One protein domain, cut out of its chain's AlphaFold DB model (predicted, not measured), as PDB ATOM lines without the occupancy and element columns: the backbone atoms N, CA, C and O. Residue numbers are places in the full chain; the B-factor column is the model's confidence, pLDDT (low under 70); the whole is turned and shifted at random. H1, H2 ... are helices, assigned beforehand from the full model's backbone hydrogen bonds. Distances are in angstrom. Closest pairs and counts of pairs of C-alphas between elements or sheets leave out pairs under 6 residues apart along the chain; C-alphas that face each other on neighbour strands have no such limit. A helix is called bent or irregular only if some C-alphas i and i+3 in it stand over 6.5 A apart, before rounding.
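Overview. This is residues 35 to 79 and 92 to 118 of the 118 residues of an uncharacterized protein of Crossiella cryophila (UniProt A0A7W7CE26). A flat, all-helix domain is built on H1, with the long H2 folded back along it as a helical hairpin. On the other side of H1 from H2, H3 meets H1 by its later residues, and the short H4 turns back at H3's end and packs on H1. The printed part has 72 residues with four named helices, H1 to H4 in chain order, and no named strand. It is only just compact, close to loose, with a radius of gyration of the C-alphas of 13.4 A and spans of 38 by 37 by 12 A.

Arrangement. H1, residues 35 to 52, is the hub, touching three helices. It touches H2, residues 56 to 77, at a shallow tilt of 20 degrees, opposite ways, closest at the C-alphas of Gly 50 and Thr 59, 5.0 A apart. With residues 35 to 42 alone H1 touches residues 99 to 103 of H3, residues 92 to 105, closest at C-alphas 38 and 103, 5.6 A; the tilt of 37 degrees is only just steep, the same way. With residues 38 to 45 alone it touches H4, residues 107 to 112, at a steep tilt of 64 degrees, opposite ways, closest at C-alphas 45 and 108, 5.4 A. H3 and H4 touch only at the corner, closest at C-alphas 103 and 109, 4.4 A. H2 is apart from H3 and H4. Every O i to N i+4 pair is within hydrogen-bond range in H1 and H4, against 15 of 18 in H2 and 8 of 10 in H3.

Along the chain. H1 begins at C-alpha 35 (-10.996, 38.791, 18.177) and is 25.7 A long. H2, 31.3 A, has a kink of 26 degrees near residue 64 and is only just irregular, with C-alphas 61 and 64 6.9 A apart. H3, 21.2 A, is also only just irregular, with C-alphas 102 and 105 6.8 A apart. H4, 8.8 A, ends at C-alpha 112 (-16.884, 47.020, 30.097).

Size, cuts and confidence. The C-alphas of Thr 57 and Gly 118, the farthest apart, are 41.0 A from each other. Residues 80 to 91 are not printed, and C-alphas 79 and 92 are 16.6 A apart across this cut, which falls in the link from H2 to H3. The links H1 to H2 and H3 to H4 are tight. The model's pLDDT is under 70 at residue 79 and residues 116 to 118.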
ATOM      1  N   GLU A  35      -9.965  39.775  18.523       92.50
ATOM      2  CA  GLU A  35     -10.996  38.791  18.177       92.50
ATOM      3  C   GLU A  35     -11.224  37.778  19.305       92.50
ATOM      4  O   GLU A  35     -12.359  37.642  19.773       92.50
ATOM      5  N   ASP A  36     -10.161  37.132  19.791       94.38
ATOM      6  CA  ASP A  36     -10.238  36.117  20.847       94.38
ATOM      7  C   ASP A  36     -10.732  36.728  22.170       94.38
ATOM      8  O   ASP A  36     -11.574  36.151  22.870       94.38
ATOM      9  N   PHE A  37     -10.292  37.948  22.497       95.19
ATOM     10  CA  PHE A  37     -10.793  38.670  23.668       95.19
ATOM     11  C   PHE A  37     -12.283  39.024  23.537       95.19
ATOM     12  O   PHE A  37     -13.057  38.927  24.495       95.19
ATOM     13  N   VAL A  38     -12.732  39.420  22.348       96.50
ATOM     14  CA  VAL A  38     -14.143  39.727  22.085       96.50
ATOM     15  C   VAL A  38     -15.006  38.458  22.111       96.50
ATOM     16  O   VAL A  38     -16.140  38.507  22.598       96.50
ATOM     17  N   GLU A  39     -14.483  37.315  21.664       96.62
ATOM     18  CA  GLU A  39     -15.155  36.016  21.780       96.62
ATOM     19  C   GLU A  39     -15.329  35.592  23.252       96.62
ATOM     20  O   GLU A  39     -16.405  35.117  23.636       96.62
ATOM     21  N   LEU A  40     -14.343  35.854  24.118       97.06
ATOM     22  CA  LEU A  40     -14.489  35.668  25.570       97.06
ATOM     23  C   LEU A  40     -15.667  36.473  26.137       97.06
ATOM     24  O   LEU A  40     -16.487  35.936  26.890       97.06
ATOM     25  N   LEU A  41     -15.795  37.747  25.753       97.50
ATOM     26  CA  LEU A  41     -16.902  38.603  26.193       97.50
ATOM     27  C   LEU A  41     -18.268  38.107  25.699       97.50
ATOM     28  O   LEU A  41     -19.263  38.263  26.417       97.50
ATOM     29  N   ASP A  42     -18.338  37.499  24.512       97.75
ATOM     30  CA  ASP A  42     -19.555  36.847  24.014       97.75
ATOM     31  C   ASP A  42     -19.964  35.689  24.928       97.75
ATOM     32  O   ASP A  42     -21.077  35.675  25.468       97.75
ATOM     33  N   TYR A  43     -19.056  34.737  25.174       98.12
ATOM     34  CA  TYR A  43     -19.365  33.579  26.012       98.12
ATOM     35  C   TYR A  43     -19.722  33.973  27.442       98.12
ATOM     36  O   TYR A  43     -20.708  33.455  27.973       98.12
ATOM     37  N   LEU A  44     -18.998  34.920  28.042       97.94
ATOM     38  CA  LEU A  44     -19.337  35.446  29.365       97.94
ATOM     39  C   LEU A  44     -20.715  36.123  29.364       97.94
ATOM     40  O   LEU A  44     -21.501  35.897  30.284       97.94
ATOM     41  N   SER A  45     -21.060  36.879  28.315       97.88
ATOM     42  CA  SER A  45     -22.390  37.495  28.186       97.88
ATOM     43  C   SER A  45     -23.499  36.445  28.087       97.88
ATOM     44  O   SER A  45     -24.565  36.605  28.680       97.88
ATOM     45  N   ARG A  46     -23.267  35.350  27.353       97.75
ATOM     46  CA  ARG A  46     -24.219  34.233  27.253       97.75
ATOM     47  C   ARG A  46     -24.357  33.502  28.588       97.75
ATOM     48  O   ARG A  46     -25.473  33.201  28.998       97.75
ATOM     49  N   ILE A  47     -23.251  33.241  29.282       98.12
ATOM     50  CA  ILE A  47     -23.250  32.607  30.607       98.12
ATOM     51  C   ILE A  47     -24.019  33.466  31.617       98.12
ATOM     52  O   ILE A  47     -24.909  32.949  32.286       98.12
ATOM     53  N   GLU A  48     -23.754  34.774  31.674       97.94
ATOM     54  CA  GLU A  48     -24.480  35.712  32.540       97.94
ATOM     55  C   GLU A  48     -25.985  35.716  32.239       97.94
ATOM     56  O   GLU A  48     -26.802  35.664  33.162       97.94
ATOM     57  N   ALA A  49     -26.368  35.696  30.958       97.44
ATOM     58  CA  ALA A  49     -27.768  35.614  30.556       97.44
ATOM     59  C   ALA A  49     -28.424  34.282  30.965       97.44
ATOM     60  O   ALA A  49     -29.592  34.272  31.355       97.44
ATOM     61  N   GLY A  50     -27.689  33.168  30.888       97.88
ATOM     62  CA  GLY A  50     -28.142  31.854  31.348       97.88
ATOM     63  C   GLY A  50     -28.364  31.818  32.861       97.88
ATOM     64  O   GLY A  50     -29.445  31.433  33.309       97.88
ATOM     65  N   ILE A  51     -27.391  32.308  33.636       98.06
ATOM     66  CA  ILE A  51     -27.468  32.416  35.101       98.06
ATOM     67  C   ILE A  51     -28.653  33.293  35.512       98.06
ATOM     68  O   ILE A  51     -29.471  32.872  36.327       98.06
ATOM     69  N   SER A  52     -28.803  34.472  34.900       98.00
ATOM     70  CA  SER A  52     -29.897  35.408  35.197       98.00
ATOM     71  C   SER A  52     -31.293  34.825  34.954       98.00
ATOM     72  O   SER A  52     -32.266  35.284  35.545       98.00
ATOM     73  N   ARG A  53     -31.410  33.818  34.081       98.06
ATOM     74  CA  ARG A  53     -32.670  33.123  33.769       98.06
ATOM     75  C   ARG A  53     -32.847  31.813  34.544       98.06
ATOM     76  O   ARG A  53     -33.882  31.172  34.392       98.06
ATOM     77  N   GLY A  54     -31.851  31.394  35.329       98.38
ATOM     78  CA  GLY A  54     -31.823  30.077  35.971       98.38
ATOM     79  C   GLY A  54     -31.649  28.905  34.993       98.38
ATOM     80  O   GLY A  54     -31.931  27.762  35.350       98.38
ATOM     81  N   ASP A  55     -31.195  29.158  33.759       98.31
ATOM     82  CA  ASP A  55     -30.995  28.130  32.734       98.31
ATOM     83  C   ASP A  55     -29.591  27.512  32.846       98.31
ATOM     84  O   ASP A  55     -28.629  27.873  32.151       98.31
ATOM     85  N   TRP A  56     -29.463  26.565  33.774       97.50
ATOM     86  CA  TRP A  56     -28.204  25.872  34.054       97.50
ATOM     87  C   TRP A  56     -27.737  24.982  32.899       97.50
ATOM     88  O   TRP A  56     -26.530  24.826  32.697       97.50
ATOM     89  N   THR A  57     -28.666  24.422  32.118       98.06
ATOM     90  CA  THR A  57     -28.347  23.590  30.949       98.06
ATOM     91  C   THR A  57     -27.725  24.440  29.849       98.06
ATOM     92  O   THR A  57     -26.650  24.101  29.347       98.06
ATOM     93  N   TYR A  58     -28.343  25.581  29.524       97.00
ATOM     94  CA  TYR A  58     -27.773  26.542  28.588       97.00
ATOM     95  C   TYR A  58     -26.410  27.025  29.072       97.00
ATOM     96  O   TYR A  58     -25.447  26.949  28.314       97.00
ATOM     97  N   THR A  59     -26.299  27.430  30.340       97.69
ATOM     98  CA  THR A  59     -25.039  27.906  30.929       97.69
ATOM     99  C   THR A  59     -23.920  26.876  30.772       97.69
ATOM    100  O   THR A  59     -22.861  27.186  30.227       97.69
ATOM    101  N   ARG A  60     -24.176  25.617  31.155       98.19
ATOM    102  CA  ARG A  60     -23.202  24.523  31.029       98.19
ATOM    103  C   ARG A  60     -22.787  24.285  29.578       98.19
ATOM    104  O   ARG A  60     -21.608  24.067  29.323       98.19
ATOM    105  N   SER A  61     -23.720  24.386  28.629       98.00
ATOM    106  CA  SER A  61     -23.424  24.213  27.198       98.00
ATOM    107  C   SER A  61     -22.461  25.268  26.629       98.00
ATOM    108  O   SER A  61     -21.868  25.043  25.576       98.00
ATOM    109  N   ARG A  62     -22.284  26.415  27.305       97.94
ATOM    110  CA  ARG A  62     -21.387  27.501  26.869       97.94
ATOM    111  C   ARG A  62     -19.978  27.413  27.445       97.94
ATOM    112  O   ARG A  62     -19.070  27.986  26.852       97.94
ATOM    113  N   LEU A  63     -19.775  26.665  28.532       97.75
ATOM    114  CA  LEU A  63     -18.466  26.526  29.180       97.75
ATOM    115  C   LEU A  63     -17.361  26.007  28.243       97.75
ATOM    116  O   LEU A  63     -16.283  26.592  28.264       97.75
ATOM    117  N   PRO A  64     -17.584  24.993  27.378       97.94
ATOM    118  CA  PRO A  64     -16.534  24.538  26.462       97.94
ATOM    119  C   PRO A  64     -16.078  25.626  25.483       97.94
ATOM    120  O   PRO A  64     -14.904  25.688  25.138       97.94
ATOM    121  N   GLY A  65     -17.003  26.490  25.053       96.88
ATOM    122  CA  GLY A  65     -16.688  27.622  24.187       96.88
ATOM    123  C   GLY A  65     -15.869  28.692  24.906       96.88
ATOM    124  O   GLY A  65     -14.867  29.140  24.365       96.88
ATOM    125  N   LEU A  66     -16.227  29.014  26.157       97.50
ATOM    126  CA  LEU A  66     -15.441  29.924  26.998       97.50
ATOM    127  C   LEU A  66     -14.005  29.417  27.193       97.50
ATOM    128  O   LEU A  66     -13.061  30.183  27.043       97.50
ATOM    129  N   ILE A  67     -13.850  28.127  27.513       97.69
ATOM    130  CA  ILE A  67     -12.535  27.504  27.712       97.69
ATOM    131  C   ILE A  67     -11.709  27.601  26.430       97.69
ATOM    132  O   ILE A  67     -10.564  28.030  26.486       97.69
ATOM    133  N   ARG A  68     -12.299  27.261  25.276       95.94
ATOM    134  CA  ARG A  68     -11.613  27.353  23.984       95.94
ATOM    135  C   ARG A  68     -11.142  28.776  23.686       95.94
ATOM    136  O   ARG A  68      -9.982  28.947  23.347       95.94
ATOM    137  N   ALA A  69     -12.008  29.774  23.848       93.81
ATOM    138  CA  ALA A  69     -11.643  31.170  23.609       93.81
ATOM    139  C   ALA A  69     -10.514  31.639  24.550       93.81
ATOM    140  O   ALA A  69      -9.598  32.333  24.121       93.81
ATOM    141  N   ALA A  70     -10.526  31.205  25.816       95.00
ATOM    142  CA  ALA A  70      -9.448  31.504  26.762       95.00
ATOM    143  C   ALA A  70      -8.124  30.837  26.362       95.00
ATOM    144  O   ALA A  70      -7.063  31.451  26.481       95.00
ATOM    145  N   THR A  71      -8.180  29.591  25.884       94.50
ATOM    146  CA  THR A  71      -7.013  28.872  25.365       94.50
ATOM    147  C   THR A  71      -6.439  29.568  24.137       94.50
ATOM    148  O   THR A  71      -5.250  29.857  24.150       94.50
ATOM    149  N   ASN A  72      -7.264  29.920  23.146       90.25
ATOM    150  CA  ASN A  72      -6.812  30.643  21.954       90.25
ATOM    151  C   ASN A  72      -6.122  31.962  22.326       90.25
ATOM    152  O   ASN A  72      -4.995  32.204  21.908       90.25
ATOM    153  N   LEU A  73      -6.747  32.767  23.197       91.06
ATOM    154  CA  LEU A  73      -6.144  34.018  23.656       91.06
ATOM    155  C   LEU A  73      -4.802  33.769  24.355       91.06
ATOM    156  O   LEU A  73      -3.848  34.513  24.149       91.06
ATOM    157  N   THR A  74      -4.717  32.718  25.173       90.00
ATOM    158  CA  THR A  74      -3.459  32.336  25.823       90.00
ATOM    159  C   THR A  74      -2.405  31.970  24.786       90.00
ATOM    160  O   THR A  74      -1.284  32.442  24.899       90.00
ATOM    161  N   GLU A  75      -2.747  31.175  23.774       87.25
ATOM    162  CA  GLU A  75      -1.825  30.773  22.704       87.25
ATOM    163  C   GLU A  75      -1.320  31.978  21.903       87.25
ATOM    164  O   GLU A  75      -0.120  32.077  21.658       87.25
ATOM    165  N   VAL A  76      -2.206  32.919  21.557       83.62
ATOM    166  CA  VAL A  76      -1.834  34.153  20.850       83.62
ATOM    167  C   VAL A  76      -0.926  35.039  21.707       83.62
ATOM    168  O   VAL A  76       0.011  35.629  21.183       83.62
ATOM    169  N   LEU A  77      -1.168  35.117  23.018       81.62
ATOM    170  CA  LEU A  77      -0.354  35.915  23.942       81.62
ATOM    171  C   LEU A  77       0.933  35.213  24.413       81.62
ATOM    172  O   LEU A  77       1.798  35.871  24.980       81.62
ATOM    173  N   SER A  78       1.057  33.896  24.227       75.12
ATOM    174  CA  SER A  78       2.167  33.075  24.746       75.12
ATOM    175  C   SER A  78       3.106  32.601  23.637       75.12
ATOM    176  O   SER A  78       3.523  31.443  23.647       75.12
ATOM    177  N   THR A  79       3.411  33.457  22.658       62.25
ATOM    178  CA  THR A  79       4.251  33.134  21.492       62.25
ATOM    179  C   THR A  79       5.476  32.255  21.832       62.25
ATOM    180  O   THR A  79       6.110  32.460  22.870       62.25
ATOM    181  N   PRO A  92      -1.023  48.840  21.672       84.19
ATOM    182  CA  PRO A  92      -2.142  48.458  22.528       84.19
ATOM    183  C   PRO A  92      -3.374  49.336  22.303       84.19
ATOM    184  O   PRO A  92      -4.496  48.860  22.443       84.19
ATOM    185  N   GLU A  93      -3.203  50.593  21.905       85.31
ATOM    186  CA  GLU A  93      -4.299  51.508  21.608       85.31
ATOM    187  C   GLU A  93      -5.196  51.027  20.459       85.31
ATOM    188  O   GLU A  93      -6.417  51.164  20.561       85.31
ATOM    189  N   PHE A  94      -4.644  50.401  19.413       86.38
ATOM    190  CA  PHE A  94      -5.450  49.869  18.305       86.38
ATOM    191  C   PHE A  94      -6.183  48.596  18.721       86.38
ATOM    192  O   PHE A  94      -7.362  48.442  18.403       86.38
ATOM    193  N   VAL A  95      -5.525  47.721  19.490       89.25
ATOM    194  CA  VAL A  95      -6.155  46.523  20.067       89.25
ATOM    195  C   VAL A  95      -7.314  46.926  20.981       89.25
ATOM    196  O   VAL A  95      -8.422  46.408  20.855       89.25
ATOM    197  N   MET A  96      -7.100  47.904  21.863       90.88
ATOM    198  CA  MET A  96      -8.131  48.399  22.776       90.88
ATOM    199  C   MET A  96      -9.274  49.103  22.038       90.88
ATOM    200  O   MET A  96     -10.434  48.917  22.410       90.88
ATOM    201  N   ALA A  97      -8.984  49.865  20.979       90.38
ATOM    202  CA  ALA A  97     -10.011  50.464  20.127       90.38
ATOM    203  C   ALA A  97     -10.870  49.388  19.440       90.38
ATOM    204  O   ALA A  97     -12.100  49.467  19.472       90.38
ATOM    205  N   ALA A  98     -10.234  48.343  18.903       91.06
ATOM    206  CA  ALA A  98     -10.913  47.206  18.291       91.06
ATOM    207  C   ALA A  98     -11.791  46.455  19.301       91.06
ATOM    208  O   ALA A  98     -12.980  46.255  19.051       91.06
ATOM    209  N   ILE A  99     -11.256  46.118  20.481       93.88
ATOM    210  CA  ILE A  99     -12.022  45.478  21.561       93.88
ATOM    211  C   ILE A  99     -13.221  46.344  21.951       93.88
ATOM    212  O   ILE A  99     -14.348  45.845  22.032       93.88
ATOM    213  N   SER A 100     -13.006  47.642  22.171       92.94
ATOM    214  CA  SER A 100     -14.070  48.571  22.553       92.94
ATOM    215  C   SER A 100     -15.200  48.569  21.527       92.94
ATOM    216  O   SER A 100     -16.367  48.409  21.885       92.94
ATOM    217  N   GLN A 101     -14.868  48.652  20.242       91.44
ATOM    218  CA  GLN A 101     -15.858  48.722  19.178       91.44
ATOM    219  C   GLN A 101     -16.543  47.378  18.896       91.44
ATOM    220  O   GLN A 101     -17.772  47.302  18.819       91.44
ATOM    221  N   TRP A 102     -15.784  46.295  18.749       93.19
ATOM    222  CA  TRP A 102     -16.326  44.988  18.369       93.19
ATOM    223  C   TRP A 102     -17.105  44.326  19.505       93.19
ATOM    224  O   TRP A 102     -18.005  43.516  19.257       93.19
ATOM    225  N   SER A 103     -16.808  44.686  20.756       95.38
ATOM    226  CA  SER A 103     -17.526  44.178  21.922       95.38
ATOM    227  C   SER A 103     -18.918  44.803  22.104       95.38
ATOM    228  O   SER A 103     -19.737  44.239  22.833       95.38
ATOM    229  N   GLN A 104     -19.261  45.886  21.387       94.56
ATOM    230  CA  GLN A 104     -20.553  46.582  21.521       94.56
ATOM    231  C   GLN A 104     -21.779  45.698  21.246       94.56
ATOM    232  O   GLN A 104     -22.876  45.946  21.759       94.56
ATOM    233  N   ARG A 105     -21.629  44.625  20.464       93.44
ATOM    234  CA  ARG A 105     -22.713  43.656  20.225       93.44
ATOM    235  C   ARG A 105     -23.049  42.817  21.465       93.44
ATOM    236  O   ARG A 105     -24.187  42.363  21.606       93.44
ATOM    237  N   TYR A 106     -22.125  42.684  22.413       94.75
ATOM    238  CA  TYR A 106     -22.269  41.846  23.602       94.75
ATOM    239  C   TYR A 106     -22.605  42.666  24.847       94.75
ATOM    240  O   TYR A 106     -22.154  43.796  25.015       94.75
ATOM    241  N   ARG A 107     -23.419  42.098  25.745       92.38
ATOM    242  CA  ARG A 107     -23.893  42.808  26.945       92.38
ATOM    243  C   ARG A 107     -22.738  43.208  27.859       92.38
ATOM    244  O   ARG A 107     -22.678  44.365  28.261       92.38
ATOM    245  N   LEU A 108     -21.839  42.272  28.166       94.69
ATOM    246  CA  LEU A 108     -20.664  42.566  28.986       94.69
ATOM    247  C   LEU A 108     -19.654  43.439  28.244       94.69
ATOM    248  O   LEU A 108     -19.013  44.264  28.879       94.69
ATOM    249  N   GLY A 109     -19.578  43.333  26.915       93.94
ATOM    250  CA  GLY A 109     -18.770  44.233  26.094       93.94
ATOM    251  C   GLY A 109     -19.193  45.693  26.232       93.94
ATOM    252  O   GLY A 109     -18.381  46.527  26.615       93.94
ATOM    253  N   ARG A 110     -20.488  45.995  26.069       95.06
ATOM    254  CA  ARG A 110     -21.025  47.352  26.307       95.06
ATOM    255  C   ARG A 110     -20.817  47.848  27.734       95.06
ATOM    256  O   ARG A 110     -20.645  49.043  27.941       95.06
ATOM    257  N   ALA A 111     -20.901  46.949  28.714       94.06
ATOM    258  CA  ALA A 111     -20.722  47.306  30.117       94.06
ATOM    259  C   ALA A 111     -19.254  47.615  30.448       94.06
ATOM    260  O   ALA A 111     -18.988  48.546  31.202       94.06
ATOM    261  N   ALA A 112     -18.319  46.847  29.887       92.88
ATOM    262  CA  ALA A 112     -16.884  47.020  30.097       92.88
ATOM    263  C   ALA A 112     -16.304  48.184  29.278       92.88
ATOM    264  O   ALA A 112     -15.408  48.879  29.748       92.88
ATOM    265  N   TYR A 113     -16.839  48.415  28.078       91.31
ATOM    266  CA  TYR A 113     -16.369  49.424  27.133       91.31
ATOM    267  C   TYR A 113     -17.530  50.324  26.703       91.31
ATOM    268  O   TYR A 113     -18.009  50.218  25.576       91.31
ATOM    269  N   PRO A 114     -18.050  51.195  27.578       87.00
ATOM    270  CA  PRO A 114     -19.127  52.093  27.189       87.00
ATOM    271  C   PRO A 114     -18.638  53.053  26.096       87.00
ATOM    272  O   PRO A 114     -17.592  53.685  26.250       87.00
ATOM    273  N   LEU A 115     -19.407  53.200  25.009       81.94
ATOM    274  CA  LEU A 115     -19.212  54.314  24.081       81.94
ATOM    275  C   LEU A 115     -19.460  55.590  24.884       81.94
ATOM    276  O   LEU A 115     -20.589  55.855  25.301       81.94
ATOM    277  N   THR A 116     -18.404  56.338  25.177       62.06
ATOM    278  CA  THR A 116     -18.547  57.643  25.815       62.06
ATOM    279  C   THR A 116     -19.374  58.491  24.858       62.06
ATOM    280  O   THR A 116     -18.980  58.694  23.711       62.06
ATOM    281  N   ALA A 117     -20.561  58.915  25.294       47.97
ATOM    282  CA  ALA A 117     -21.308  59.935  24.580       47.97
ATOM    283  C   ALA A 117     -20.467  61.215  24.651       47.97
ATOM    284  O   ALA A 117     -20.428  61.864  25.695       47.97
ATOM    285  N   GLY A 118     -19.707  61.479  23.588       37.47
ATOM    286  CA  GLY A 118     -19.183  62.811  23.306       37.47
ATOM    287  C   GLY A 118     -20.325  63.761  22.991       37.47
ATOM    288  O   GLY A 118     -21.283  63.314  22.317       37.47
TER     289      GLY A 118